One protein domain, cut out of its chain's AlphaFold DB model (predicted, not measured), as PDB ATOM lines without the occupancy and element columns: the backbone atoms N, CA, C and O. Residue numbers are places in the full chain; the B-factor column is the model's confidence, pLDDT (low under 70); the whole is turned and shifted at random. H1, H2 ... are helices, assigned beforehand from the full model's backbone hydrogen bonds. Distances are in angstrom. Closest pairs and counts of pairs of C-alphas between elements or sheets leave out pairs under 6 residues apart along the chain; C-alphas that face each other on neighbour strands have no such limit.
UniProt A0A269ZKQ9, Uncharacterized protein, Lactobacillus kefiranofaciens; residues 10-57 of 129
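AT A GLANCE: This is residues 10 to 57 of the 129 residues of an uncharacterized protein of Lactobacillus kefiranofaciens (UniProt A0A269ZKQ9). Two helices, the longer H2 and the shorter H1, run the same way with nearly parallel lines but are offset lengthwise, and they overlap only in part; the link of residues 31 to 38 folds back from the end of H1 to the beginning of H2. The last part of H2 and the tail after it, residues 49 to 57, stick out from the body, while residues 10 to 20 make a loop before H1. The printed part has 48 residues with two named helices, H1 then H2 along the chain, and no named strand; its class is all helix. It is loose, with a radius of gyration of the C-alphas of 12.1 A, and elongated, spanning 40 by 22 by 14 A.

IN THESE COORDINATES: H2, residues 39 to 53, measures 21.2 A from its first C-alpha at (-16.855, -40.636, 39.395) to its last at (-6.499, -34.504, 21.928). H1, residues 21 to 30, measures 14.5 A and begins with C-alpha 21 at (-9.231, -48.309, 46.222).

HOW THE PARTS SIT: H2 touches H1 with residues 41 to 45 alone; their closest C-alphas, those of Asn 25 and Cys 41, are 7.1 A apart. The two lines stand at a shallow tilt of 4 degrees, and the helices run the same way. Their centres are 13.4 A apart. In both H1 and H2, every O i to N i+4 pair is within hydrogen-bond range.

THE WHOLE: The two C-alphas farthest apart, those of Gly 18 and Glu 56, are 41.0 A apart. Residues 49 to 57, of which 49 to 53 belong to H2, stand free; the body without them spans 26 by 17 by 14 A. The link from H1 to H2 is short, with 8 residues. The printed part has no cut. The mean pLDDT of the printed part is 85.4, and residues 10 and 14 are under 70.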
ATOM      1  N   ILE A  10       4.383 -36.850  42.631       69.75
ATOM      2  CA  ILE A  10       3.626 -38.098  42.758       69.75
ATOM      3  C   ILE A  10       4.402 -39.219  42.073       69.75
ATOM      4  O   ILE A  10       4.665 -39.155  40.875       69.75
ATOM      5  N   ASN A  11       4.774 -40.247  42.837       72.44
ATOM      6  CA  ASN A  11       5.454 -41.431  42.323       72.44
ATOM      7  C   ASN A  11       4.460 -42.597  42.220       72.44
ATOM      8  O   ASN A  11       3.931 -43.060  43.225       72.44
ATOM      9  N   ALA A  12       4.216 -43.075  40.999       73.62
ATOM     10  CA  ALA A  12       3.316 -44.194  40.714       73.62
ATOM     11  C   ALA A  12       4.000 -45.579  40.806       73.62
ATOM     12  O   ALA A  12       3.409 -46.583  40.406       73.62
ATOM     13  N   LYS A  13       5.249 -45.653  41.291       71.50
ATOM     14  CA  LYS A  13       6.003 -46.904  41.459       71.50
ATOM     15  C   LYS A  13       5.804 -47.468  42.870       71.50
ATOM     16  O   LYS A  13       5.991 -46.750  43.845       71.50
ATOM     17  N   GLY A  14       5.493 -48.761  42.976       69.94
ATOM     18  CA  GLY A  14       5.400 -49.466  44.258       69.94
ATOM     19  C   GLY A  14       4.358 -50.583  44.267       69.94
ATOM     20  O   GLY A  14       3.567 -50.727  43.334       69.94
ATOM     21  N   ASN A  15       4.371 -51.385  45.332       76.31
ATOM     22  CA  ASN A  15       3.325 -52.365  45.594       76.31
ATOM     23  C   ASN A  15       2.093 -51.651  46.171       76.31
ATOM     24  O   ASN A  15       2.202 -50.938  47.160       76.31
ATOM     25  N   LEU A  16       0.930 -51.847  45.550       77.12
ATOM     26  CA  LEU A  16      -0.338 -51.230  45.963       77.12
ATOM     27  C   LEU A  16      -1.185 -52.150  46.862       77.12
ATOM     28  O   LEU A  16      -2.338 -51.833  47.167       77.12
ATOM     29  N   LEU A  17      -0.658 -53.321  47.239       73.88
ATOM     30  CA  LEU A  17      -1.322 -54.250  48.151       73.88
ATOM     31  C   LEU A  17      -1.495 -53.595  49.530       73.88
ATOM     32  O   LEU A  17      -0.527 -53.153  50.134       73.88
ATOM     33  N   GLY A  18      -2.739 -53.539  50.013       76.06
ATOM     34  CA  GLY A  18      -3.104 -52.890  51.280       76.06
ATOM     35  C   GLY A  18      -3.552 -51.428  51.148       76.06
ATOM     36  O   GLY A  18      -4.166 -50.904  52.072       76.06
ATOM     37  N   GLU A  19      -3.332 -50.793  49.994       82.31
ATOM     38  CA  GLU A  19      -3.757 -49.409  49.761       82.31
ATOM     39  C   GLU A  19      -5.247 -49.282  49.454       82.31
ATOM     40  O   GLU A  19      -5.890 -50.195  48.924       82.31
ATOM     41  N   ASN A  20      -5.809 -48.105  49.733       87.81
ATOM     42  CA  ASN A  20      -7.224 -47.870  49.473       87.81
ATOM     43  C   ASN A  20      -7.537 -47.836  47.962       87.81
ATOM     44  O   ASN A  20      -6.723 -47.462  47.111       87.81
ATOM     45  N   LYS A  21      -8.778 -48.189  47.617       86.88
ATOM     46  CA  LYS A  21      -9.231 -48.309  46.222       86.88
ATOM     47  C   LYS A  21      -9.098 -47.001  45.429       86.88
ATOM     48  O   LYS A  21      -8.849 -47.035  44.227       86.88
ATOM     49  N   ARG A  22      -9.237 -45.849  46.093       85.62
ATOM     50  CA  ARG A  22      -9.120 -44.526  45.464       85.62
ATOM     51  C   ARG A  22      -7.684 -44.243  45.025       85.62
ATOM     52  O   ARG A  22      -7.480 -43.806  43.898       85.62
ATOM     53  N   LEU A  23      -6.696 -44.536  45.868       85.19
ATOM     54  CA  LEU A  23      -5.281 -44.366  45.549       85.19
ATOM     55  C   LEU A  23      -4.851 -45.323  44.435       85.19
ATOM     56  O   LEU A  23      -4.219 -44.899  43.469       85.19
ATOM     57  N   GLN A  24      -5.288 -46.584  44.498       86.75
ATOM     58  CA  GLN A  24      -5.060 -47.551  43.420       86.75
ATOM     59  C   GLN A  24      -5.614 -47.061  42.076       86.75
ATOM     60  O   GLN A  24      -4.988 -47.247  41.031       86.75
ATOM     61  N   ASN A  25      -6.785 -46.422  42.090       88.88
ATOM     62  CA  ASN A  25      -7.389 -45.839  40.899       88.88
ATOM     63  C   ASN A  25      -6.598 -44.631  40.373       88.88
ATOM     64  O   ASN A  25      -6.365 -44.553  39.170       88.88
ATOM     65  N   VAL A  26      -6.120 -43.733  41.240       86.88
ATOM     66  CA  VAL A  26      -5.252 -42.609  40.835       86.88
ATOM     67  C   VAL A  26      -3.970 -43.116  40.172       86.88
ATOM     68  O   VAL A  26      -3.603 -42.642  39.099       86.88
ATOM     69  N   VAL A  27      -3.330 -44.135  40.749       87.00
ATOM     70  CA  VAL A  27      -2.123 -44.742  40.167       87.00
ATOM     71  C   VAL A  27      -2.425 -45.389  38.812       87.00
ATOM     72  O   VAL A  27      -1.666 -45.209  37.864       87.00
ATOM     73  N   LYS A  28      -3.565 -46.081  38.664       87.75
ATOM     74  CA  LYS A  28      -4.006 -46.608  37.359       87.75
ATOM     75  C   LYS A  28      -4.140 -45.501  36.311       87.75
ATOM     76  O   LYS A  28      -3.653 -45.695  35.202       87.75
ATOM     77  N   LEU A  29      -4.729 -44.353  36.663       88.50
ATOM     78  CA  LEU A  29      -4.848 -43.210  35.751       88.50
ATOM     79  C   LEU A  29      -3.490 -42.651  35.324       88.50
ATOM     80  O   LEU A  29      -3.295 -42.386  34.144       88.50
ATOM     81  N   MET A  30      -2.545 -42.516  36.259       86.25
ATOM     82  CA  MET A  30      -1.179 -42.060  35.960       86.25
ATOM     83  C   MET A  30      -0.443 -43.000  35.006       86.25
ATOM     84  O   MET A  30       0.347 -42.555  34.184       86.25
ATOM     85  N   LEU A  31      -0.735 -44.298  35.089       85.94
ATOM     86  CA  LEU A  31      -0.207 -45.322  34.188       85.94
ATOM     87  C   LEU A  31      -1.006 -45.445  32.876       85.94
ATOM     88  O   LEU A  31      -0.816 -46.413  32.143       85.94
ATOM     89  N   GLY A  32      -1.943 -44.530  32.598       85.31
ATOM     90  CA  GLY A  32      -2.776 -44.550  31.390       85.31
ATOM     91  C   GLY A  32      -3.815 -45.677  31.348       85.31
ATOM     92  O   GLY A  32      -4.389 -45.953  30.296       85.31
ATOM     93  N   LYS A  33      -4.072 -46.359  32.471       88.62
ATOM     94  CA  LYS A  33      -5.038 -47.462  32.546       88.62
ATOM     95  C   LYS A  33      -6.446 -46.935  32.792       88.62
ATOM     96  O   LYS A  33      -6.661 -46.048  33.619       88.62
ATOM     97  N   LYS A  34      -7.424 -47.567  32.142       88.56
ATOM     98  CA  LYS A  34      -8.840 -47.250  32.338       88.56
ATOM     99  C   LYS A  34      -9.302 -47.626  33.750       88.56
ATOM    100  O   LYS A  34      -9.058 -48.735  34.226       88.56
ATOM    101  N   VAL A  35     -10.025 -46.719  34.391       90.75
ATOM    102  CA  VAL A  35     -10.685 -46.888  35.684       90.75
ATOM    103  C   VAL A  35     -12.193 -46.751  35.500       90.75
ATOM    104  O   VAL A  35     -12.678 -45.813  34.866       90.75
ATOM    105  N   THR A  36     -12.945 -47.685  36.075       87.44
ATOM    106  CA  THR A  36     -14.412 -47.708  36.058       87.44
ATOM    107  C   THR A  36     -14.967 -47.688  37.484       87.44
ATOM    108  O   THR A  36     -14.282 -48.061  38.437       87.44
ATOM    109  N   GLY A  37     -16.208 -47.222  37.647       85.19
ATOM    110  CA  GLY A  37     -16.901 -47.224  38.944       85.19
ATOM    111  C   GLY A  37     -16.474 -46.130  39.934       85.19
ATOM    112  O   GLY A  37     -16.924 -46.147  41.074       85.19
ATOM    113  N   ASP A  38     -15.639 -45.173  39.520       88.75
ATOM    114  CA  ASP A  38     -15.233 -44.014  40.324       88.75
ATOM    115  C   ASP A  38     -15.509 -42.720  39.543       88.75
ATOM    116  O   ASP A  38     -14.934 -42.492  38.476       88.75
ATOM    117  N   LYS A  39     -16.408 -41.872  40.065       89.00
ATOM    118  CA  LYS A  39     -16.855 -40.636  39.395       89.00
ATOM    119  C   LYS A  39     -15.740 -39.604  39.216       89.00
ATOM    120  O   LYS A  39     -15.719 -38.892  38.214       89.00
ATOM    121  N   HIS A  40     -14.805 -39.528  40.163       88.50
ATOM    122  CA  HIS A  40     -13.688 -38.590  40.092       88.50
ATOM    123  C   HIS A  40     -12.682 -39.055  39.044       88.50
ATOM    124  O   HIS A  40     -12.198 -38.249  38.252       88.50
ATOM    125  N   CYS A  41     -12.439 -40.364  38.971       88.88
ATOM    126  CA  CYS A  41     -11.593 -40.944  37.937       88.88
ATOM    127  C   CYS A  41     -12.240 -40.858  36.551       88.88
ATOM    128  O   CYS A  41     -11.550 -40.592  35.575       88.88
ATOM    129  N   ALA A  42     -13.560 -41.019  36.446       89.31
ATOM    130  CA  ALA A  42     -14.286 -40.817  35.194       89.31
ATOM    131  C   ALA A  42     -14.120 -39.382  34.667       89.31
ATOM    132  O   ALA A  42     -13.770 -39.193  33.502       89.31
ATOM    133  N   TYR A  43     -14.291 -38.384  35.541       91.75
ATOM    134  CA  TYR A  43     -14.043 -36.981  35.209       91.75
ATOM    135  C   TYR A  43     -12.587 -36.741  34.782       91.75
ATOM    136  O   TYR A  43     -12.345 -36.162  33.723       91.75
ATOM    137  N   ALA A  44     -11.619 -37.238  35.559       90.50
ATOM    138  CA  ALA A  44     -10.199 -37.081  35.257       90.50
ATOM    139  C   ALA A  44      -9.818 -37.712  33.908       90.50
ATOM    140  O   ALA A  44      -9.135 -37.075  33.118       90.50
ATOM    141  N   GLN A  45     -10.313 -38.915  33.594       92.12
ATOM    142  CA  GLN A  45     -10.071 -39.563  32.297       92.12
ATOM    143  C   GLN A  45     -10.602 -38.739  31.134       92.12
ATOM    144  O   GLN A  45      -9.902 -38.579  30.139       92.12
ATOM    145  N   LYS A  46     -11.821 -38.198  31.254       92.25
ATOM    146  CA  LYS A  46     -12.394 -37.339  30.215       92.25
ATOM    147  C   LYS A  46     -11.517 -36.106  29.987       92.25
ATOM    148  O   LYS A  46     -11.170 -35.818  28.848       92.25
ATOM    149  N   ARG A  47     -11.090 -35.439  31.064       90.88
ATOM    150  CA  ARG A  47     -10.186 -34.279  30.995       90.88
ATOM    151  C   ARG A  47      -8.830 -34.624  30.380       90.88
ATOM    152  O   ARG A  47      -8.340 -33.857  29.562       90.88
ATOM    153  N   ILE A  48      -8.247 -35.770  30.736       88.06
ATOM    154  CA  ILE A  48      -6.988 -36.252  30.147       88.06
ATOM    155  C   ILE A  48      -7.154 -36.451  28.640       88.06
ATOM    156  O   ILE A  48      -6.311 -35.993  27.885       88.06
ATOM    157  N   ILE A  49      -8.245 -37.078  28.190       88.25
ATOM    158  CA  ILE A  49      -8.520 -37.273  26.758       88.25
ATOM    159  C   ILE A  49      -8.693 -35.926  26.045       88.25
ATOM    160  O   ILE A  49      -8.117 -35.731  24.982       88.25
ATOM    161  N   GLU A  50      -9.449 -34.990  26.625       89.88
ATOM    162  CA  GLU A  50      -9.643 -33.645  26.064       89.88
ATOM    163  C   GLU A  50      -8.320 -32.889  25.906       89.88
ATOM    164  O   GLU A  50      -8.060 -32.327  24.849       89.88
ATOM    165  N   ILE A  51      -7.476 -32.895  26.942       85.06
ATOM    166  CA  ILE A  51      -6.159 -32.246  26.922       85.06
ATOM    167  C   ILE A  51      -5.246 -32.945  25.918       85.06
ATOM    168  O   ILE A  51      -4.632 -32.286  25.085       85.06
ATOM    169  N   ASN A  52      -5.195 -34.277  25.962       83.94
ATOM    170  CA  ASN A  52      -4.349 -35.057  25.077       83.94
ATOM    171  C   ASN A  52      -4.751 -34.892  23.622       83.94
ATOM    172  O   ASN A  52      -3.865 -34.952  22.792       83.94
ATOM    173  N   ASN A  53      -6.031 -34.697  23.301       89.44
ATOM    174  CA  ASN A  53      -6.499 -34.504  21.928       89.44
ATOM    175  C   ASN A  53      -6.492 -33.034  21.482       89.44
ATOM    176  O   ASN A  53      -6.749 -32.765  20.313       89.44
ATOM    177  N   ASN A  54      -6.201 -32.086  22.376       92.12
ATOM    178  CA  ASN A  54      -6.098 -30.676  22.022       92.12
ATOM    179  C   ASN A  54      -4.731 -30.401  21.371       92.12
ATOM    180  O   ASN A  54      -3.712 -30.279  22.048       92.12
ATOM    181  N   GLU A  55      -4.714 -30.333  20.038       90.19
ATOM    182  CA  GLU A  55      -3.519 -30.043  19.235       90.19
ATOM    183  C   GLU A  55      -2.867 -28.712  19.591       90.19
ATOM    184  O   GLU A  55      -1.656 -28.669  19.784       90.19
ATOM    185  N   GLU A  56      -3.663 -27.656  19.753       91.81
ATOM    186  CA  GLU A  56      -3.160 -26.320  20.067       91.81
ATOM    187  C   GLU A  56      -2.442 -26.302  21.420       91.81
ATOM    188  O   GLU A  56      -1.323 -25.805  21.531       91.81
ATOM    189  N   LEU A  57      -3.041 -26.916  22.442       86.12
ATOM    190  CA  LEU A  57      -2.434 -26.995  23.768       86.12
ATOM    191  C   LEU A  57      -1.153 -27.844  23.761       86.12
ATOM    192  O   LEU A  57      -0.182 -27.490  24.427       86.12
TER     193      LEU A  57